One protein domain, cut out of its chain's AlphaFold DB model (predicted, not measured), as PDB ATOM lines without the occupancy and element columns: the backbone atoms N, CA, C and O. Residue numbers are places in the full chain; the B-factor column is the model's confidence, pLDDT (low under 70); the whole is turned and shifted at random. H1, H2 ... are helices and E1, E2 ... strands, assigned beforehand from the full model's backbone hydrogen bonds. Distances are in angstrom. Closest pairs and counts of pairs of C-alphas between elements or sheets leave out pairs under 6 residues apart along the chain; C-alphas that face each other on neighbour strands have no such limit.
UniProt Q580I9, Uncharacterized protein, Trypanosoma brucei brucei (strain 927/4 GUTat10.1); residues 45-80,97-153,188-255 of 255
ATOM      1  N   PRO A  45      94.318 132.149 116.967       95.15
ATOM      2  CA  PRO A  45      94.272 131.752 115.556       95.15
ATOM      3  C   PRO A  45      94.657 130.290 115.279       95.15
ATOM      4  O   PRO A  45      93.993 129.620 114.492       95.15
ATOM      5  N   HIS A  46      95.672 129.747 115.960       92.89
ATOM      6  CA  HIS A  46      96.067 128.343 115.785       92.89
ATOM      7  C   HIS A  46      95.021 127.359 116.330       92.89
ATOM      8  O   HIS A  46      94.746 126.344 115.699       92.89
ATOM      9  N   GLN A  47      94.367 127.683 117.451       95.51
ATOM     10  CA  GLN A  47      93.271 126.881 118.009       95.51
ATOM     11  C   GLN A  47      92.076 126.846 117.052       95.51
ATOM     12  O   GLN A  47      91.493 125.786 116.822       95.51
ATOM     13  N   GLN A  48      91.745 127.998 116.459       96.17
ATOM     14  CA  GLN A  48      90.718 128.089 115.423       96.17
ATOM     15  C   GLN A  48      91.073 127.204 114.226       96.17
ATOM     16  O   GLN A  48      90.234 126.429 113.774       96.17
ATOM     17  N   HIS A  49      92.323 127.266 113.760       95.20
ATOM     18  CA  HIS A  49      92.802 126.462 112.640       95.20
ATOM     19  C   HIS A  49      92.698 124.952 112.906       95.20
ATOM     20  O   HIS A  49      92.179 124.223 112.060       95.20
ATOM     21  N   HIS A  50      93.129 124.469 114.077       95.18
ATOM     22  CA  HIS A  50      93.034 123.045 114.416       95.18
ATOM     23  C   HIS A  50      91.587 122.553 114.446       95.18
ATOM     24  O   HIS A  50      91.287 121.512 113.858       95.18
ATOM     25  N   LEU A  51      90.682 123.300 115.084       95.31
ATOM     26  CA  LEU A  51      89.265 122.940 115.125       95.31
ATOM     27  C   LEU A  51      88.634 122.992 113.739       95.31
ATOM     28  O   LEU A  51      87.951 122.049 113.360       95.31
ATOM     29  N   TRP A  52      88.909 124.037 112.961       94.07
ATOM     30  CA  TRP A  52      88.407 124.161 111.596       94.07
ATOM     31  C   TRP A  52      88.862 122.992 110.716       94.07
ATOM     32  O   TRP A  52      88.032 122.376 110.052       94.07
ATOM     33  N   ARG A  53      90.143 122.608 110.782       94.69
ATOM     34  CA  ARG A  53      90.676 121.444 110.058       94.69
ATOM     35  C   ARG A  53      89.976 120.146 110.470       94.69
ATOM     36  O   ARG A  53      89.652 119.331 109.611       94.69
ATOM     37  N   LEU A  54      89.725 119.946 111.767       95.05
ATOM     38  CA  LEU A  54      88.970 118.784 112.246       95.05
ATOM     39  C   LEU A  54      87.523 118.804 111.747       95.05
ATOM     40  O   LEU A  54      87.056 117.776 111.266       95.05
ATOM     41  N   CYS A  55      86.848 119.957 111.808       92.19
ATOM     42  CA  CYS A  55      85.501 120.146 111.272       92.19
ATOM     43  C   CYS A  55      85.443 119.789 109.782       92.19
ATOM     44  O   CYS A  55      84.576 119.024 109.386       92.19
ATOM     45  N   GLN A  56      86.401 120.245 108.972       91.65
ATOM     46  CA  GLN A  56      86.459 119.893 107.549       91.65
ATOM     47  C   GLN A  56      86.625 118.391 107.303       91.65
ATOM     48  O   GLN A  56      86.006 117.845 106.391       91.65
ATOM     49  N   LEU A  57      87.442 117.709 108.112       90.62
ATOM     50  CA  LEU A  57      87.625 116.260 107.997       90.62
ATOM     51  C   LEU A  57      86.324 115.500 108.269       90.62
ATOM     52  O   LEU A  57      86.025 114.535 107.569       90.62
ATOM     53  N   VAL A  58      85.553 115.920 109.274       89.43
ATOM     54  CA  VAL A  58      84.289 115.255 109.624       89.43
ATOM     55  C   VAL A  58      83.151 115.635 108.668       89.43
ATOM     56  O   VAL A  58      82.360 114.760 108.319       89.43
ATOM     57  N   THR A  59      83.074 116.884 108.187       83.88
ATOM     58  CA  THR A  59      81.999 117.338 107.282       83.88
ATOM     59  C   THR A  59      82.219 116.934 105.827       83.88
ATOM     60  O   THR A  59      81.255 116.625 105.130       83.88
ATOM     61  N   GLY A  60      83.470 116.837 105.361       76.16
ATOM     62  CA  GLY A  60      83.773 116.396 103.991       76.16
ATOM     63  C   GLY A  60      83.279 114.974 103.682       76.16
ATOM     64  O   GLY A  60      83.118 114.593 102.525       76.16
ATOM     65  N   VAL A  61      82.996 114.183 104.719       69.89
ATOM     66  CA  VAL A  61      82.413 112.843 104.599       69.89
ATOM     67  C   VAL A  61      80.890 112.868 104.616       69.89
ATOM     68  O   VAL A  61      80.272 112.097 103.881       69.89
ATOM     69  N   THR A  62      80.271 113.752 105.402       64.44
ATOM     70  CA  THR A  62      78.805 113.823 105.502       64.44
ATOM     71  C   THR A  62      78.143 114.249 104.198       64.44
ATOM     72  O   THR A  62      77.019 113.842 103.934       64.44
ATOM     73  N   GLU A  63      78.844 115.005 103.352       61.47
ATOM     74  CA  GLU A  63      78.324 115.433 102.047       61.47
ATOM     75  C   GLU A  63      78.284 114.302 101.006       61.47
ATOM     76  O   GLU A  63      77.576 114.411 100.008       61.47
ATOM     77  N   SER A  64      79.025 113.207 101.216       58.48
ATOM     78  CA  SER A  64      79.221 112.172 100.189       58.48
ATOM     79  C   SER A  64      78.566 110.825 100.492       58.48
ATOM     80  O   SER A  64      78.494 109.977  99.601       58.48
ATOM     81  N   LEU A  65      78.094 110.588 101.720       58.87
ATOM     82  CA  LEU A  65      77.658 109.260 102.156       58.87
ATOM     83  C   LEU A  65      76.370 109.334 102.985       58.87
ATOM     84  O   LEU A  65      76.350 109.922 104.060       58.87
ATOM     85  N   SER A  66      75.315 108.652 102.522       58.23
ATOM     86  CA  SER A  66      73.994 108.538 103.173       58.23
ATOM     87  C   SER A  66      73.983 107.662 104.441       58.23
ATOM     88  O   SER A  66      72.958 107.107 104.835       58.23
ATOM     89  N   GLY A  67      75.138 107.484 105.079       62.52
ATOM     90  CA  GLY A  67      75.292 106.587 106.216       62.52
ATOM     91  C   GLY A  67      74.894 107.246 107.532       62.52
ATOM     92  O   GLY A  67      75.416 108.300 107.884       62.52
ATOM     93  N   LYS A  68      74.047 106.567 108.314       72.42
ATOM     94  CA  LYS A  68      73.886 106.873 109.742       72.42
ATOM     95  C   LYS A  68      75.211 106.625 110.461       72.42
ATOM     96  O   LYS A  68      75.796 105.547 110.330       72.42
ATOM     97  N   GLY A  69      75.668 107.589 111.248       79.94
ATOM     98  CA  GLY A  69      76.862 107.408 112.065       79.94
ATOM     99  C   GLY A  69      77.359 108.682 112.731       79.94
ATOM    100  O   GLY A  69      77.036 109.795 112.321       79.94
ATOM    101  N   THR A  70      78.182 108.495 113.760       87.11
ATOM    102  CA  THR A  70      78.932 109.574 114.406       87.11
ATOM    103  C   THR A  70      80.363 109.554 113.889       87.11
ATOM    104  O   THR A  70      81.108 108.591 114.100       87.11
ATOM    105  N   PHE A  71      80.751 110.620 113.202       90.72
ATOM    106  CA  PHE A  71      82.100 110.832 112.696       90.72
ATOM    107  C   PHE A  71      82.864 111.690 113.689       90.72
ATOM    108  O   PHE A  71      82.389 112.756 114.073       90.72
ATOM    109  N   VAL A  72      84.032 111.217 114.117       93.69
ATOM    110  CA  VAL A  72      84.842 111.905 115.124       93.69
ATOM    111  C   VAL A  72      86.266 112.032 114.618       93.69
ATOM    112  O   VAL A  72      86.855 111.049 114.160       93.69
ATOM    113  N   ALA A  73      86.823 113.229 114.742       95.30
ATOM    114  CA  ALA A  73      88.225 113.508 114.501       95.30
ATOM    115  C   ALA A  73      88.835 114.178 115.737       95.30
ATOM    116  O   ALA A  73      88.199 114.999 116.402       95.30
ATOM    117  N   CYS A  74      90.071 113.810 116.044       97.64
ATOM    118  CA  CYS A  74      90.826 114.318 117.176       97.64
ATOM    119  C   CYS A  74      92.232 114.708 116.723       97.64
ATOM    120  O   CYS A  74      92.844 113.993 115.934       97.64
ATOM    121  N   SER A  75      92.756 115.818 117.235       97.71
ATOM    122  CA  SER A  75      94.164 116.186 117.084       97.71
ATOM    123  C   SER A  75      94.787 116.401 118.451       97.71
ATOM    124  O   SER A  75      94.230 117.129 119.267       97.71
ATOM    125  N   VAL A  76      95.958 115.815 118.676       97.64
ATOM    126  CA  VAL A  76      96.814 116.115 119.826       97.64
ATOM    127  C   VAL A  76      97.990 116.962 119.351       97.64
ATOM    128  O   VAL A  76      98.647 116.630 118.361       97.64
ATOM    129  N   VAL A  77      98.219 118.083 120.028       96.44
ATOM    130  CA  VAL A  77      99.203 119.099 119.652       96.44
ATOM    131  C   VAL A  77     100.146 119.350 120.817       96.44
ATOM    132  O   VAL A  77      99.740 119.391 121.980       96.44
ATOM    133  N   GLY A  78     101.431 119.486 120.517       92.67
ATOM    134  CA  GLY A  78     102.471 119.610 121.524       92.67
ATOM    135  C   GLY A  78     103.740 120.255 120.995       92.67
ATOM    136  O   GLY A  78     103.991 120.283 119.795       92.67
ATOM    137  N   GLY A  79     104.572 120.750 121.905       81.43
ATOM    138  CA  GLY A  79     105.910 121.233 121.573       81.43
ATOM    139  C   GLY A  79     106.946 120.180 121.930       81.43
ATOM    140  O   GLY A  79     106.819 119.514 122.954       81.43
ATOM    141  N   ARG A  80     107.999 120.023 121.127       64.06
ATOM    142  CA  ARG A  80     109.119 119.159 121.514       64.06
ATOM    143  C   ARG A  80     109.815 119.764 122.742       64.06
ATOM    144  O   ARG A  80     110.492 120.782 122.627       64.06
ATOM    145  N   LEU A  97     104.583 118.989 117.372       89.89
ATOM    146  CA  LEU A  97     103.805 117.765 117.247       89.89
ATOM    147  C   LEU A  97     102.375 118.154 116.883       89.89
ATOM    148  O   LEU A  97     101.729 118.872 117.640       89.89
ATOM    149  N   CYS A  98     101.852 117.601 115.794       94.51
ATOM    150  CA  CYS A  98     100.426 117.621 115.491       94.51
ATOM    151  C   CYS A  98     100.025 116.251 114.942       94.51
ATOM    152  O   CYS A  98     100.258 115.940 113.774       94.51
ATOM    153  N   ALA A  99      99.453 115.410 115.805       95.80
ATOM    154  CA  ALA A  99      99.015 114.066 115.457       95.80
ATOM    155  C   ALA A  99      97.487 114.008 115.411       95.80
ATOM    156  O   ALA A  99      96.813 114.285 116.402       95.80
ATOM    157  N   THR A 100      96.942 113.636 114.254       96.67
ATOM    158  CA  THR A 100      95.496 113.555 114.026       96.67
ATOM    159  C   THR A 100      95.049 112.099 113.945       96.67
ATOM    160  O   THR A 100      95.628 111.302 113.209       96.67
ATOM    161  N   GLY A 101      93.987 111.768 114.671       95.81
ATOM    162  CA  GLY A 101      93.287 110.491 114.623       95.81
ATOM    163  C   GLY A 101      91.813 110.677 114.274       95.81
ATOM    164  O   GLY A 101      91.218 111.727 114.509       95.81
ATOM    165  N   VAL A 102      91.209 109.640 113.705       94.18
ATOM    166  CA  VAL A 102      89.775 109.589 113.387       94.18
ATOM    167  C   VAL A 102      89.174 108.309 113.944       94.18
ATOM    168  O   VAL A 102      89.884 107.309 114.071       94.18
ATOM    169  N   ASN A 103      87.887 108.308 114.287       93.08
ATOM    170  CA  ASN A 103      87.235 107.082 114.738       93.08
ATOM    171  C   ASN A 103      87.047 106.084 113.582       93.08
ATOM    172  O   ASN A 103      87.084 106.437 112.400       93.08
ATOM    173  N   TYR A 104      86.807 104.818 113.926       90.48
ATOM    174  CA  TYR A 104      86.642 103.749 112.937       90.48
ATOM    175  C   TYR A 104      85.533 104.025 111.904       90.48
ATOM    176  O   TYR A 104      85.699 103.689 110.731       90.48
ATOM    177  N   ALA A 105      84.424 104.657 112.309       88.99
ATOM    178  CA  ALA A 105      83.334 105.009 111.400       88.99
ATOM    179  C   ALA A 105      83.807 105.979 110.306       88.99
ATOM    180  O   ALA A 105      83.610 105.707 109.122       88.99
ATOM    181  N   LEU A 106      84.507 107.050 110.691       89.70
ATOM    182  CA  LEU A 106      85.074 108.015 109.752       89.70
ATOM    183  C   LEU A 106      86.148 107.376 108.866       89.70
ATOM    184  O   LEU A 106      86.123 107.538 107.647       89.70
ATOM    185  N   HIS A 107      87.027 106.558 109.451       89.69
ATOM    186  CA  HIS A 107      88.029 105.811 108.696       89.69
ATOM    187  C   HIS A 107      87.397 104.897 107.630       89.69
ATOM    188  O   HIS A 107      87.833 104.873 106.478       89.69
ATOM    189  N   ARG A 108      86.353 104.140 107.987       87.99
ATOM    190  CA  ARG A 108      85.625 103.269 107.053       87.99
ATOM    191  C   ARG A 108      84.946 104.077 105.946       87.99
ATOM    192  O   ARG A 108      84.954 103.635 104.798       87.99
ATOM    193  N   SER A 109      84.408 105.243 106.288       87.26
ATOM    194  CA  SER A 109      83.791 106.180 105.349       87.26
ATOM    195  C   SER A 109      84.778 106.647 104.276       87.26
ATOM    196  O   SER A 109      84.534 106.459 103.085       87.26
ATOM    197  N   PHE A 110      85.953 107.138 104.690       86.45
ATOM    198  CA  PHE A 110      87.001 107.596 103.768       86.45
ATOM    199  C   PHE A 110      87.478 106.520 102.796       86.45
ATOM    200  O   PHE A 110      87.891 106.819 101.679       86.45
ATOM    201  N   ASN A 111      87.411 105.260 103.214       86.93
ATOM    202  CA  ASN A 111      87.882 104.134 102.426       86.93
ATOM    203  C   ASN A 111      86.739 103.371 101.730       86.93
ATOM    204  O   ASN A 111      86.891 102.193 101.403       86.93
ATOM    205  N   ALA A 112      85.592 104.026 101.496       85.01
ATOM    206  CA  ALA A 112      84.437 103.461 100.789       85.01
ATOM    207  C   ALA A 112      84.013 102.086 101.343       85.01
ATOM    208  O   ALA A 112      83.796 101.120 100.609       85.01
ATOM    209  N   GLY A 113      83.977 101.966 102.671       84.58
ATOM    210  CA  GLY A 113      83.606 100.737 103.363       84.58
ATOM    211  C   GLY A 113      84.728  99.707 103.516       84.58
ATOM    212  O   GLY A 113      84.558  98.772 104.301       84.58
ATOM    213  N   LYS A 114      85.863  99.865 102.822       87.43
ATOM    214  CA  LYS A 114      86.998  98.931 102.841       87.43
ATOM    215  C   LYS A 114      87.990  99.337 103.924       87.43
ATOM    216  O   LYS A 114      88.376 100.489 104.021       87.43
ATOM    217  N   THR A 115      88.428  98.401 104.751       86.04
ATOM    218  CA  THR A 115      89.454  98.667 105.770       86.04
ATOM    219  C   THR A 115      90.504  97.567 105.740       86.04
ATOM    220  O   THR A 115      90.203  96.431 105.367       86.04
ATOM    221  N   LEU A 116      91.750  97.911 106.073       86.42
ATOM    222  CA  LEU A 116      92.828  96.930 106.162       86.42
ATOM    223  C   LEU A 116      92.524  95.933 107.286       86.42
ATOM    224  O   LEU A 116      92.060  96.318 108.363       86.42
ATOM    225  N   LYS A 117      92.804  94.647 107.051       85.58
ATOM    226  CA  LYS A 117      92.728  93.638 108.114       85.58
ATOM    227  C   LYS A 117      93.712  94.017 109.225       85.58
ATOM    228  O   LYS A 117      94.859  94.336 108.938       85.58
ATOM    229  N   GLY A 118      93.248  93.990 110.473       81.03
ATOM    230  CA  GLY A 118      94.054  94.352 111.643       81.03
ATOM    231  C   GLY A 118      94.069  95.842 111.989       81.03
ATOM    232  O   GLY A 118      94.673  96.199 112.996       81.03
ATOM    233  N   ILE A 119      93.395  96.717 111.225       80.02
ATOM    234  CA  ILE A 119      93.278  98.116 111.647       80.02
ATOM    235  C   ILE A 119      92.527  98.207 112.980       80.02
ATOM    236  O   ILE A 119      91.455  97.614 113.150       80.02
ATOM    237  N   LEU A 120      93.098  98.948 113.930       75.23
ATOM    238  CA  LEU A 120      92.504  99.130 115.247       75.23
ATOM    239  C   LEU A 120      91.166  99.866 115.118       75.23
ATOM    240  O   LEU A 120      91.064 100.917 114.485       75.23
ATOM    241  N   ARG A 121      90.127  99.317 115.750       86.51
ATOM    242  CA  ARG A 121      88.795  99.937 115.837       86.51
ATOM    243  C   ARG A 121      88.725 100.928 117.003       86.51
ATOM    244  O   ARG A 121      87.803 100.869 117.808       86.51
ATOM    245  N   GLY A 122      89.732 101.789 117.107       85.86
ATOM    246  CA  GLY A 122      89.869 102.749 118.199       85.86
ATOM    247  C   GLY A 122      88.968 103.975 118.059       85.86
ATOM    248  O   GLY A 122      88.458 104.299 116.975       85.86
ATOM    249  N   CYS A 123      88.814 104.681 119.176       94.17
ATOM    250  CA  CYS A 123      88.299 106.045 119.214       94.17
ATOM    251  C   CYS A 123      89.286 107.017 118.537       94.17
ATOM    252  O   CYS A 123      90.469 106.708 118.360       94.17
ATOM    253  N   ALA A 124      88.813 108.203 118.146       95.56
ATOM    254  CA  ALA A 124      89.645 109.178 117.438       95.56
ATOM    255  C   ALA A 124      90.856 109.617 118.280       95.56
ATOM    256  O   ALA A 124      91.956 109.782 117.760       95.56
ATOM    257  N   GLU A 125      90.655 109.744 119.586       97.01
ATOM    258  CA  GLU A 125      91.619 110.157 120.598       97.01
ATOM    259  C   GLU A 125      92.726 109.116 120.778       97.01
ATOM    260  O   GLU A 125      93.905 109.458 120.747       97.01
ATOM    261  N   GLN A 126      92.361 107.834 120.894       95.29
ATOM    262  CA  GLN A 126      93.326 106.729 120.957       95.29
ATOM    263  C   GLN A 126      94.184 106.678 119.694       95.29
ATOM    264  O   GLN A 126      95.400 106.531 119.780       95.29
ATOM    265  N   ASN A 127      93.562 106.850 118.526       95.29
ATOM    266  CA  ASN A 127      94.283 106.874 117.259       95.29
ATOM    267  C   ASN A 127      95.226 108.087 117.179       95.29
ATOM    268  O   ASN A 127      96.366 107.930 116.751       95.29
ATOM    269  N   ALA A 128      94.808 109.268 117.646       97.02
ATOM    270  CA  ALA A 128      95.656 110.463 117.685       97.02
ATOM    271  C   ALA A 128      96.861 110.284 118.629       97.02
ATOM    272  O   ALA A 128      97.997 110.571 118.250       97.02
ATOM    273  N   LEU A 129      96.636 109.735 119.828       96.89
ATOM    274  CA  LEU A 129      97.698 109.388 120.780       96.89
ATOM    275  C   LEU A 129      98.641 108.313 120.218       96.89
ATOM    276  O   LEU A 129      99.856 108.410 120.380       96.89
ATOM    277  N   GLY A 130      98.105 107.310 119.523       94.99
ATOM    278  CA  GLY A 130      98.896 106.286 118.842       94.99
ATOM    279  C   GLY A 130      99.808 106.880 117.768       94.99
ATOM    280  O   GLY A 130     100.991 106.549 117.725       94.99
ATOM    281  N   VAL A 131      99.299 107.814 116.955       94.30
ATOM    282  CA  VAL A 131     100.093 108.532 115.942       94.30
ATOM    283  C   VAL A 131     101.189 109.380 116.595       94.30
ATOM    284  O   VAL A 131     102.318 109.376 116.107       94.30
ATOM    285  N   ALA A 132     100.904 110.057 117.713       94.50
ATOM    286  CA  ALA A 132     101.909 110.832 118.447       94.50
ATOM    287  C   ALA A 132     103.062 109.947 118.950       94.50
ATOM    288  O   ALA A 132     104.230 110.258 118.708       94.50
ATOM    289  N   ALA A 133     102.734 108.814 119.580       93.43
ATOM    290  CA  ALA A 133     103.726 107.863 120.074       93.43
ATOM    291  C   ALA A 133     104.535 107.220 118.938       93.43
ATOM    292  O   ALA A 133     105.761 107.154 119.017       93.43
ATOM    293  N   ALA A 134     103.876 106.812 117.848       92.75
ATOM    294  CA  ALA A 134     104.542 106.254 116.668       92.75
ATOM    295  C   ALA A 134     105.467 107.268 115.972       92.75
ATOM    296  O   ALA A 134     106.459 106.879 115.363       92.75
ATOM    297  N   SER A 135     105.175 108.564 116.104       90.56
ATOM    298  CA  SER A 135     106.019 109.661 115.613       90.56
ATOM    299  C   SER A 135     107.208 109.977 116.537       90.56
ATOM    300  O   SER A 135     107.951 110.918 116.276       90.56
ATOM    301  N   GLY A 136     107.398 109.218 117.623       90.44
ATOM    302  CA  GLY A 136     108.510 109.390 118.561       90.44
ATOM    303  C   GLY A 136     108.330 110.538 119.556       90.44
ATOM    304  O   GLY A 136     109.305 110.973 120.167       90.44
ATOM    305  N   HIS A 137     107.106 111.044 119.732       91.50
ATOM    306  CA  HIS A 137     106.822 112.078 120.721       91.50
ATOM    307  C   HIS A 137     106.348 111.476 122.044       91.50
ATOM    308  O   HIS A 137     105.458 110.626 122.082       91.50
ATOM    309  N   CYS A 138     106.914 111.963 123.148       92.99
ATOM    310  CA  CYS A 138     106.458 111.613 124.488       92.99
ATOM    311  C   CYS A 138     105.068 112.201 124.748       92.99
ATOM    312  O   CYS A 138     104.806 113.355 124.418       92.99
ATOM    313  N   TYR A 139     104.197 111.468 125.442       96.20
ATOM    314  CA  TYR A 139     102.879 111.990 125.816       96.20
ATOM    315  C   TYR A 139     102.946 113.262 126.668       96.20
ATOM    316  O   TYR A 139     102.083 114.129 126.564       96.20
ATOM    317  N   THR A 140     104.015 113.420 127.449       95.50
ATOM    318  CA  THR A 140     104.280 114.611 128.262       95.50
ATOM    319  C   THR A 140     104.472 115.878 127.423       95.50
ATOM    320  O   THR A 140     104.302 116.980 127.933       95.50
ATOM    321  N   SER A 141     104.753 115.756 126.121       93.86
ATOM    322  CA  SER A 141     104.901 116.898 125.218       93.86
ATOM    323  C   SER A 141     103.567 117.455 124.702       93.86
ATOM    324  O   SER A 141     103.554 118.539 124.122       93.86
ATOM    325  N   ILE A 142     102.452 116.732 124.871       96.23
ATOM    326  CA  ILE A 142     101.121 117.109 124.363       96.23
ATOM    327  C   ILE A 142     100.496 118.168 125.272       96.23
ATOM    328  O   ILE A 142     100.224 117.880 126.431       96.23
ATOM    329  N   ASN A 143     100.237 119.367 124.753       95.84
ATOM    330  CA  ASN A 143      99.676 120.497 125.505       95.84
ATOM    331  C   ASN A 143      98.181 120.714 125.243       95.84
ATOM    332  O   ASN A 143      97.452 121.125 126.146       95.84
ATOM    333  N   ASP A 144      97.742 120.460 124.010       97.73
ATOM    334  CA  ASP A 144      96.387 120.739 123.552       97.73
ATOM    335  C   ASP A 144      95.801 119.503 122.859       97.73
ATOM    336  O   ASP A 144      96.468 118.817 122.083       97.73
ATOM    337  N   VAL A 145      94.529 119.231 123.117       98.28
ATOM    338  CA  VAL A 145      93.742 118.175 122.485       98.28
ATOM    339  C   VAL A 145      92.503 118.821 121.897       98.28
ATOM    340  O   VAL A 145      91.769 119.508 122.594       98.28
ATOM    341  N   TYR A 146      92.255 118.596 120.618       98.15
ATOM    342  CA  TYR A 146      91.097 119.117 119.905       98.15
ATOM    343  C   TYR A 146      90.215 117.947 119.495       98.15
ATOM    344  O   TYR A 146      90.716 116.964 118.949       98.15
ATOM    345  N   LEU A 147      88.914 118.048 119.740       97.26
ATOM    346  CA  LEU A 147      87.929 117.027 119.411       97.26
ATOM    347  C   LEU A 147      86.775 117.656 118.638       97.26
ATOM    348  O   LEU A 147      86.193 118.650 119.073       97.26
ATOM    349  N   CYS A 148      86.416 117.050 117.512       94.94
ATOM    350  CA  CYS A 148      85.231 117.411 116.751       94.94
ATOM    351  C   CYS A 148      84.435 116.153 116.420       94.94
ATOM    352  O   CYS A 148      84.999 115.172 115.932       94.94
ATOM    353  N   ALA A 149      83.129 116.191 116.683       91.36
ATOM    354  CA  ALA A 149      82.211 115.139 116.281       91.36
ATOM    355  C   ALA A 149      81.021 115.723 115.520       91.36
ATOM    356  O   ALA A 149      80.487 116.773 115.878       91.36
ATOM    357  N   VAL A 150      80.587 114.998 114.497       85.66
ATOM    358  CA  VAL A 150      79.373 115.274 113.731       85.66
ATOM    359  C   VAL A 150      78.552 114.000 113.700       85.66
ATOM    360  O   VAL A 150      79.076 112.922 113.414       85.66
ATOM    361  N   THR A 151      77.262 114.114 113.995       80.30
ATOM    362  CA  THR A 151      76.333 112.992 113.847       80.30
ATOM    363  C   THR A 151      75.516 113.191 112.585       80.30
ATOM    364  O   THR A 151      74.831 114.198 112.441       80.30
ATOM    365  N   CYS A 152      75.601 112.234 111.665       68.97
ATOM    366  CA  CYS A 152      74.728 112.180 110.506       68.97
ATOM    367  C   CYS A 152      73.516 111.316 110.862       68.97
ATOM    368  O   CYS A 152      73.613 110.091 110.980       68.97
ATOM    369  N   SER A 153      72.377 111.966 111.070       63.26
ATOM    370  CA  SER A 153      71.067 111.325 111.058       63.26
ATOM    371  C   SER A 153      70.468 111.540 109.675       63.26
ATOM    372  O   SER A 153      70.179 112.675 109.302       63.26
ATOM    373  N   GLY A 188      74.964 112.287 119.761       52.95
ATOM    374  CA  GLY A 188      75.274 113.638 119.273       52.95
ATOM    375  C   GLY A 188      76.224 114.482 120.112       52.95
ATOM    376  O   GLY A 188      76.529 115.603 119.711       52.95
ATOM    377  N   VAL A 189      76.687 114.006 121.270       65.52
ATOM    378  CA  VAL A 189      77.613 114.791 122.099       65.52
ATOM    379  C   VAL A 189      79.053 114.455 121.723       65.52
ATOM    380  O   VAL A 189      79.486 113.312 121.849       65.52
ATOM    381  N   ALA A 190      79.806 115.460 121.273       78.64
ATOM    382  CA  ALA A 190      81.252 115.357 121.160       78.64
ATOM    383  C   ALA A 190      81.828 115.377 122.582       78.64
ATOM    384  O   ALA A 190      81.885 116.429 123.210       78.64
ATOM    385  N   PHE A 191      82.186 114.226 123.142       91.33
ATOM    386  CA  PHE A 191      82.991 114.156 124.361       91.33
ATOM    387  C   PHE A 191      83.759 112.830 124.388       91.33
ATOM    388  O   PHE A 191      83.214 111.830 123.910       91.33
ATOM    389  N   PRO A 192      84.988 112.786 124.939       93.73
ATOM    390  CA  PRO A 192      85.711 111.532 125.076       93.73
ATOM    391  C   PRO A 192      84.906 110.469 125.823       93.73
ATOM    392  O   PRO A 192      84.288 110.743 126.854       93.73
ATOM    393  N   CYS A 193      84.940 109.229 125.331       92.27
ATOM    394  CA  CYS A 193      84.385 108.104 126.081       92.27
ATOM    395  C   CYS A 193      85.164 107.890 127.394       92.27
ATOM    396  O   CYS A 193      86.281 108.388 127.550       92.27
ATOM    397  N   ALA A 194      84.620 107.105 128.328       92.13
ATOM    398  CA  ALA A 194      85.243 106.882 129.639       92.13
ATOM    399  C   ALA A 194      86.692 106.355 129.560       92.13
ATOM    400  O   ALA A 194      87.534 106.701 130.386       92.13
ATOM    401  N   GLU A 195      87.018 105.528 128.564       93.80
ATOM    402  CA  GLU A 195      88.391 105.062 128.340       93.80
ATOM    403  C   GLU A 195      89.306 106.172 127.806       93.80
ATOM    404  O   GLU A 195      90.397 106.374 128.336       93.80
ATOM    405  N   CYS A 196      88.853 106.939 126.812       95.60
ATOM    406  CA  CYS A 196      89.627 108.059 126.275       95.60
ATOM    407  C   CYS A 196      89.847 109.147 127.329       95.60
ATOM    408  O   CYS A 196      90.951 109.675 127.432       95.60
ATOM    409  N   TRP A 197      88.845 109.426 128.166       95.83
ATOM    410  CA  TRP A 197      88.985 110.336 129.300       95.83
ATOM    411  C   TRP A 197      90.049 109.863 130.298       95.83
ATOM    412  O   TRP A 197      90.878 110.667 130.730       95.83
ATOM    413  N   ARG A 198      90.084 108.561 130.630       95.22
ATOM    414  CA  ARG A 198      91.142 107.986 131.481       95.22
ATOM    415  C   ARG A 198      92.524 108.163 130.858       95.22
ATOM    416  O   ARG A 198      93.429 108.612 131.550       95.22
ATOM    417  N   ASN A 199      92.672 107.904 129.560       96.25
ATOM    418  CA  ASN A 199      93.949 108.085 128.866       96.25
ATOM    419  C   ASN A 199      94.406 109.551 128.880       96.25
ATOM    420  O   ASN A 199      95.553 109.825 129.220       96.25
ATOM    421  N   LEU A 200      93.514 110.502 128.580       97.43
ATOM    422  CA  LEU A 200      93.823 111.936 128.665       97.43
ATOM    423  C   LEU A 200      94.185 112.360 130.094       97.43
ATOM    424  O   LEU A 200      95.126 113.127 130.289       97.43
ATOM    425  N   SER A 201      93.492 111.810 131.094       96.97
ATOM    426  CA  SER A 201      93.810 112.019 132.510       96.97
ATOM    427  C   SER A 201      95.208 111.508 132.852       96.97
ATOM    428  O   SER A 201      95.976 112.229 133.482       96.97
ATOM    429  N   SER A 202      95.591 110.317 132.380       96.63
ATOM    430  CA  SER A 202      96.950 109.791 132.539       96.63
ATOM    431  C   SER A 202      97.996 110.682 131.866       96.63
ATOM    432  O   SER A 202      99.026 110.956 132.473       96.63
ATOM    433  N   VAL A 203      97.734 111.199 130.658       96.95
ATOM    434  CA  VAL A 203      98.631 112.163 129.989       96.95
ATOM    435  C   VAL A 203      98.810 113.427 130.827       96.95
ATOM    436  O   VAL A 203      99.938 113.874 131.034       96.95
ATOM    437  N   ALA A 204      97.720 113.979 131.358       96.42
ATOM    438  CA  ALA A 204      97.754 115.160 132.212       96.42
ATOM    439  C   ALA A 204      98.544 114.918 133.516       96.42
ATOM    440  O   ALA A 204      99.308 115.781 133.951       96.42
ATOM    441  N   VAL A 205      98.415 113.731 134.119       95.28
ATOM    442  CA  VAL A 205      99.196 113.325 135.300       95.28
ATOM    443  C   VAL A 205     100.686 113.204 134.967       95.28
ATOM    444  O   VAL A 205     101.487 113.835 135.651       95.28
ATOM    445  N   MET A 206     101.049 112.504 133.886       95.40
ATOM    446  CA  MET A 206     102.448 112.352 133.455       95.40
ATOM    447  C   MET A 206     103.121 113.707 133.201       95.40
ATOM    448  O   MET A 206     104.264 113.922 133.593       95.40
ATOM    449  N   ARG A 207     102.410 114.656 132.573       94.46
ATOM    450  CA  ARG A 207     102.901 116.032 132.366       94.46
ATOM    451  C   ARG A 207     103.287 116.701 133.680       94.46
ATOM    452  O   ARG A 207     104.368 117.273 133.782       94.46
ATOM    453  N   ARG A 208     102.403 116.618 134.674       93.03
ATOM    454  CA  ARG A 208     102.625 117.201 135.999       93.03
ATOM    455  C   ARG A 208     103.790 116.526 136.726       93.03
ATOM    456  O   ARG A 208     104.577 117.225 137.354       93.03
ATOM    457  N   GLU A 209     103.908 115.204 136.633       93.83
ATOM    458  CA  GLU A 209     105.009 114.433 137.233       93.83
ATOM    459  C   GLU A 209     106.378 114.796 136.630       93.83
ATOM    460  O   GLU A 209     107.360 114.884 137.359       93.83
ATOM    461  N   GLU A 210     106.437 115.112 135.332       93.31
ATOM    462  CA  GLU A 210     107.638 115.620 134.641       93.31
ATOM    463  C   GLU A 210     107.876 117.135 134.831       93.31
ATOM    464  O   GLU A 210     108.765 117.719 134.209       93.31
ATOM    465  N   GLY A 211     107.078 117.805 135.668       92.28
ATOM    466  CA  GLY A 211     107.224 119.233 135.957       92.28
ATOM    467  C   GLY A 211     106.796 120.163 134.817       92.28
ATOM    468  O   GLY A 211     107.168 121.339 134.813       92.28
ATOM    469  N   VAL A 212     106.013 119.678 133.848       91.01
ATOM    470  CA  VAL A 212     105.434 120.532 132.806       91.01
ATOM    471  C   VAL A 212     104.389 121.448 133.440       91.01
ATOM    472  O   VAL A 212     103.430 120.993 134.061       91.01
ATOM    473  N   VAL A 213     104.580 122.757 133.276       88.86
ATOM    474  CA  VAL A 213     103.706 123.779 133.860       88.86
ATOM    475  C   VAL A 213     102.390 123.873 133.083       88.86
ATOM    476  O   VAL A 213     102.385 123.987 131.857       88.86
ATOM    477  N   GLY A 214     101.280 123.901 133.822       90.34
ATOM    478  CA  GLY A 214      99.935 124.123 133.293       90.34
ATOM    479  C   GLY A 214      99.151 122.839 132.986       90.34
ATOM    480  O   GLY A 214      99.725 121.748 132.914       90.34
ATOM    481  N   PRO A 215      97.824 122.956 132.824       94.31
ATOM    482  CA  PRO A 215      96.959 121.816 132.558       94.31
ATOM    483  C   PRO A 215      97.122 121.297 131.124       94.31
ATOM    484  O   PRO A 215      97.689 121.952 130.245       94.31
ATOM    485  N   LEU A 216      96.608 120.093 130.881       96.99
ATOM    486  CA  LEU A 216      96.308 119.631 129.529       96.99
ATOM    487  C   LEU A 216      95.022 120.326 129.055       96.99
ATOM    488  O   LEU A 216      93.994 120.224 129.719       96.99
ATOM    489  N   ASN A 217      95.057 121.006 127.912       97.70
ATOM    490  CA  ASN A 217      93.892 121.729 127.403       97.70
ATOM    491  C   ASN A 217      93.085 120.834 126.459       97.70
ATOM    492  O   ASN A 217      93.613 120.370 125.452       97.70
ATOM    493  N   LEU A 218      91.804 120.617 126.741       98.15
ATOM    494  CA  LEU A 218      90.877 119.873 125.891       98.15
ATOM    495  C   LEU A 218      89.848 120.823 125.268       98.15
ATOM    496  O   LEU A 218      88.973 121.347 125.950       98.15
ATOM    497  N   PHE A 219      89.908 120.996 123.953       97.91
ATOM    498  CA  PHE A 219      88.950 121.754 123.156       97.91
ATOM    499  C   PHE A 219      87.937 120.811 122.513       97.91
ATOM    500  O   PHE A 219      88.300 119.942 121.722       97.91
ATOM    501  N   VAL A 220      86.659 121.007 122.814       96.79
ATOM    502  CA  VAL A 220      85.561 120.169 122.329       96.79
ATOM    503  C   VAL A 220      84.635 121.007 121.466       96.79
ATOM    504  O   VAL A 220      83.938 121.875 121.982       96.79
ATOM    505  N   TYR A 221      84.601 120.756 120.161       95.52
ATOM    506  CA  TYR A 221      83.673 121.441 119.269       95.52
ATOM    507  C   TYR A 221      82.239 120.932 119.451       95.52
ATOM    508  O   TYR A 221      81.980 119.729 119.404       95.52
ATOM    509  N   ALA A 222      81.309 121.865 119.617       91.86
ATOM    510  CA  ALA A 222      79.882 121.647 119.770       91.86
ATOM    511  C   ALA A 222      79.124 122.354 118.635       91.86
ATOM    512  O   ALA A 222      79.291 123.551 118.403       91.86
ATOM    513  N   GLN A 223      78.262 121.607 117.941       86.44
ATOM    514  CA  GLN A 223      77.501 122.097 116.782       86.44
ATOM    515  C   GLN A 223      76.334 123.021 117.161       86.44
ATOM    516  O   GLN A 223      75.782 123.717 116.316       86.44
ATOM    517  N   SER A 224      75.915 122.994 118.424       86.76
ATOM    518  CA  SER A 224      74.823 123.806 118.961       86.76
ATOM    519  C   SER A 224      75.034 124.101 120.440       86.76
ATOM    520  O   SER A 224      75.728 123.358 121.139       86.76
ATOM    521  N   GLU A 225      74.375 125.135 120.950       88.77
ATOM    522  CA  GLU A 225      74.400 125.471 122.376       88.77
ATOM    523  C   GLU A 225      73.912 124.307 123.254       88.77
ATOM    524  O   GLU A 225      74.552 123.963 124.245       88.77
ATOM    525  N   ALA A 226      72.858 123.600 122.834       88.56
ATOM    526  CA  ALA A 226      72.376 122.411 123.537       88.56
ATOM    527  C   ALA A 226      73.441 121.300 123.602       88.56
ATOM    528  O   ALA A 226      73.599 120.649 124.636       88.56
ATOM    529  N   SER A 227      74.197 121.079 122.518       89.02
ATOM    530  CA  SER A 227      75.320 120.132 122.539       89.02
ATOM    531  C   SER A 227      76.461 120.614 123.437       89.02
ATOM    532  O   SER A 227      77.046 119.803 124.149       89.02
ATOM    533  N   ALA A 228      76.713 121.926 123.481       91.57
ATOM    534  CA  ALA A 228      77.752 122.510 124.315       91.57
ATOM    535  C   ALA A 228      77.455 122.351 125.809       91.57
ATOM    536  O   ALA A 228      78.322 121.920 126.568       91.57
ATOM    537  N   LEU A 229      76.213 122.621 126.224       91.19
ATOM    538  CA  LEU A 229      75.763 122.428 127.603       91.19
ATOM    539  C   LEU A 229      75.856 120.959 128.030       91.19
ATOM    540  O   LEU A 229      76.283 120.665 129.147       91.19
ATOM    541  N   ARG A 230      75.531 120.020 127.132       91.51
ATOM    542  CA  ARG A 230      75.714 118.586 127.398       91.51
ATOM    543  C   ARG A 230      77.188 118.216 127.558       91.51
ATOM    544  O   ARG A 230      77.525 117.566 128.543       91.51
ATOM    545  N   SER A 231      78.070 118.658 126.658       92.56
ATOM    546  CA  SER A 231      79.518 118.430 126.789       92.56
ATOM    547  C   SER A 231      80.072 119.023 128.089       92.56
ATOM    548  O   SER A 231      80.850 118.362 128.772       92.56
ATOM    549  N   ALA A 232      79.630 120.224 128.481       92.50
ATOM    550  CA  ALA A 232      80.020 120.856 129.741       92.50
ATOM    551  C   ALA A 232      79.534 120.062 130.967       92.50
ATOM    552  O   ALA A 232      80.299 119.864 131.908       92.50
ATOM    553  N   SER A 233      78.305 119.537 130.943       92.14
ATOM    554  CA  SER A 233      77.780 118.678 132.016       92.14
ATOM    555  C   SER A 233      78.574 117.373 132.157       92.14
ATOM    556  O   SER A 233      78.909 116.968 133.271       92.14
ATOM    557  N   ILE A 234      78.934 116.730 131.041       92.73
ATOM    558  CA  ILE A 234      79.782 115.526 131.056       92.73
ATOM    559  C   ILE A 234      81.180 115.864 131.591       92.73
ATOM    560  O   ILE A 234      81.700 115.139 132.440       92.73
ATOM    561  N   ALA A 235      81.776 116.976 131.151       93.08
ATOM    562  CA  ALA A 235      83.060 117.453 131.659       93.08
ATOM    563  C   ALA A 235      83.018 117.681 133.176       93.08
ATOM    564  O   ALA A 235      83.910 117.226 133.887       93.08
ATOM    565  N   GLN A 236      81.951 118.302 133.684       92.27
ATOM    566  CA  GLN A 236      81.767 118.551 135.112       92.27
ATOM    567  C   GLN A 236      81.719 117.254 135.919       92.27
ATOM    568  O   GLN A 236      82.421 117.142 136.919       92.27
ATOM    569  N   LYS A 237      80.960 116.248 135.466       90.61
ATOM    570  CA  LYS A 237      80.918 114.924 136.113       90.61
ATOM    571  C   LYS A 237      82.290 114.246 136.149       90.61
ATOM    572  O   LYS A 237      82.625 113.581 137.121       90.61
ATOM    573  N   ASN A 238      83.079 114.409 135.093       91.20
ATOM    574  CA  ASN A 238      84.394 113.791 134.980       91.20
ATOM    575  C   ASN A 238      85.483 114.518 135.789       91.20
ATOM    576  O   ASN A 238      86.393 113.874 136.305       91.20
ATOM    577  N   LEU A 239      85.391 115.843 135.918       91.06
ATOM    578  CA  LEU A 239      86.342 116.669 136.671       91.06
ATOM    579  C   LEU A 239      86.107 116.634 138.189       91.06
ATOM    580  O   LEU A 239      87.023 116.936 138.949       91.06
ATOM    581  N   THR A 240      84.912 116.252 138.649       87.13
ATOM    582  CA  THR A 240      84.624 116.069 140.084       87.13
ATOM    583  C   THR A 240      85.142 114.742 140.644       87.13
ATOM    584  O   THR A 240      85.193 114.581 141.868       87.13
ATOM    585  N   ALA A 241      85.566 113.805 139.787       80.14
ATOM    586  CA  ALA A 241      86.232 112.581 140.214       80.14
ATOM    587  C   ALA A 241      87.536 112.910 140.962       80.14
ATOM    588  O   ALA A 241      88.282 113.804 140.569       80.14
ATOM    589  N   ARG A 242      87.818 112.196 142.059       77.29
ATOM    590  CA  ARG A 242      89.025 112.412 142.872       77.29
ATOM    591  C   ARG A 242      90.063 111.308 142.618       77.29
ATOM    592  O   ARG A 242      89.689 110.139 142.666       77.29
ATOM    593  N   PRO A 243      91.353 111.647 142.436       82.70
ATOM    594  CA  PRO A 243      91.894 113.002 142.291       82.70
ATOM    595  C   PRO A 243      91.464 113.645 140.963       82.70
ATOM    596  O   PRO A 243      91.434 112.971 139.935       82.70
ATOM    597  N   ALA A 244      91.168 114.949 140.985       80.46
ATOM    598  CA  ALA A 244      90.802 115.669 139.768       80.46
ATOM    599  C   ALA A 244      92.010 115.714 138.813       80.46
ATOM    600  O   ALA A 244      93.116 116.080 139.243       80.46
ATOM    601  N   PRO A 245      91.847 115.324 137.538       84.92
ATOM    602  CA  PRO A 245      92.936 115.398 136.578       84.92
ATOM    603  C   PRO A 245      93.247 116.872 136.258       84.92
ATOM    604  O   PRO A 245      92.320 117.683 136.204       84.92
ATOM    605  N   PRO A 246      94.523 117.249 136.031       92.90
ATOM    606  CA  PRO A 246      94.892 118.617 135.665       92.90
ATOM    607  C   PRO A 246      94.561 118.884 134.185       92.90
ATOM    608  O   PRO A 246      95.452 118.986 133.340       92.90
ATOM    609  N   ILE A 247      93.265 118.924 133.869       96.46
ATOM    610  CA  ILE A 247      92.709 119.136 132.530       96.46
ATOM    611  C   ILE A 247      91.780 120.346 132.558       96.46
ATOM    612  O   ILE A 247      90.827 120.360 133.336       96.46
ATOM    613  N   ASP A 248      92.002 121.275 131.632       96.29
ATOM    614  CA  ASP A 248      91.088 122.381 131.353       96.29
ATOM    615  C   ASP A 248      90.251 122.052 130.124       96.29
ATOM    616  O   ASP A 248      90.779 121.764 129.049       96.29
ATOM    617  N   VAL A 249      88.929 122.102 130.259       97.12
ATOM    618  CA  VAL A 249      87.986 121.784 129.188       97.12
ATOM    619  C   VAL A 249      87.385 123.069 128.632       97.12
ATOM    620  O   VAL A 249      86.672 123.793 129.318       97.12
ATOM    621  N   THR A 250      87.608 123.329 127.349       97.20
ATOM    622  CA  THR A 250      86.943 124.401 126.606       97.20
ATOM    623  C   THR A 250      85.969 123.805 125.597       97.20
ATOM    624  O   THR A 250      86.369 123.240 124.581       97.20
ATOM    625  N   VAL A 251      84.676 123.968 125.842       96.29
ATOM    626  CA  VAL A 251      83.625 123.650 124.878       96.29
ATOM    627  C   VAL A 251      83.474 124.819 123.907       96.29
ATOM    628  O   VAL A 251      83.245 125.960 124.310       96.29
ATOM    629  N   VAL A 252      83.632 124.543 122.619       96.23
ATOM    630  CA  VAL A 252      83.706 125.542 121.556       96.23
ATOM    631  C   VAL A 252      82.448 125.475 120.707       96.23
ATOM    632  O   VAL A 252      82.223 124.482 120.023       96.23
ATOM    633  N   ILE A 253      81.651 126.538 120.714       91.52
ATOM    634  CA  ILE A 253      80.479 126.674 119.841       91.52
ATOM    635  C   ILE A 253      80.846 127.392 118.542       91.52
ATOM    636  O   ILE A 253      81.710 128.280 118.533       91.52
ATOM    637  N   SER A 254      80.174 127.037 117.442       83.12
ATOM    638  CA  SER A 254      80.153 127.892 116.251       83.12
ATOM    639  C   SER A 254      79.630 129.280 116.630       83.12
ATOM    640  O   SER A 254      78.673 129.391 117.397       83.12
ATOM    641  N   GLY A 255      80.329 130.317 116.165       66.24
ATOM    642  CA  GLY A 255      80.039 131.714 116.493       66.24
ATOM    643  C   GLY A 255      78.914 132.316 115.675       66.24
ATOM    644  O   GLY A 255      78.647 131.787 114.575       66.24
TER     645      GLY A 255
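What this domain is: This is residues 45 to 80, 97 to 153 and 188 to 255 of the 255 residues of an uncharacterized protein of Trypanosoma brucei brucei (strain 927/4 GUTat10.1) (UniProt Q580I9). A twisted sheet of five strands forms the middle layer of this domain; the long helix H1 runs along one face, and H3, H4 and H5 cover the other. The short helix H2 stands beside the strands, followed by a long loop, residues 111 to 123. The printed part has 161 residues, in the order H1 E1 E2 H2 H3 E3 H4 E4 H5 E5, of mixed class, helices and strands. The mixed sheet runs E2 E1 E3 E4 E5. The whole is compact, with a radius of gyration of the C-alphas of 15.4 A and spans of 47 by 37 by 30 A.

Where its parts are: Find C-alpha 45 at (94.272, 131.752, 115.556); from there H1, residues 45 to 62, runs 25.7 A. Next come E1, residues 69 to 79, 33.5 A long, E2, residues 97 to 102, H2, residues 104 to 110, and H3, residues 124 to 134. E3, residues 142 to 152, begins with C-alpha 142 at (101.121, 117.109, 124.363) and spans 30.2 A. H4, residues 194 to 209, measures 22.5 A; then follow E4, residues 216 to 222, H5, residues 225 to 239, 20.6 A long, and E5, residues 247 to 253, ending with C-alpha 253 at (80.479, 126.674, 119.841).

How they stand to each other: Look first at the sheet: E2 and E1 are antiparallel, with N 76 and O 99 2.9 A apart, within hydrogen-bond range, as are N 73 and O 148, 2.9 A, between antiparallel E1 and E3. E3 and E4 are parallel, with N 219 and O 145 at 2.7 A, and so are E4 and E5, with N 250 and O 218 at 2.8 A. H1 lies over E1 and E3 at a height of 8.2 A; its closest C-alphas to E1 are Leu 54 and Ala 73, 5.8 A. On the opposite face, H3 lies over E2, C-alphas Gly 101 and Ala 128 being the closest at 3.9 A, H4 over E4 at a height of 8.9 A, and H5 over E5 and, only just, E4, on which 3 of its C-alphas fall. E4, H5, E5 make a strand-helix-strand unit, two parallel neighbour strands joined through a helix, with a right-handed crossover; E2, H2 H3, E3 make a split one, with E1 between its strands, also right-handed. H2 stands at the sheet's level and touches H1's residues 58 to 61, closest at C-alphas Val 61 and Ser 109, 6.8 A. Every O i to N i+4 pair is within hydrogen-bond range in H2, H3, H4 and H5, and 12 of 14 in H1.

The domain as a whole: The farthest C-alphas, Ser 66 and Gly 211, are 47.9 A apart. Residues 81 to 96 and 154 to 187 are not printed, with C-alpha gaps of 7.0 A and 9.5 A. H2 to H3 is a long link. Confidence is under 70 at residues 61 to 67, 80, 152 to 153, 188 to 189 and 255.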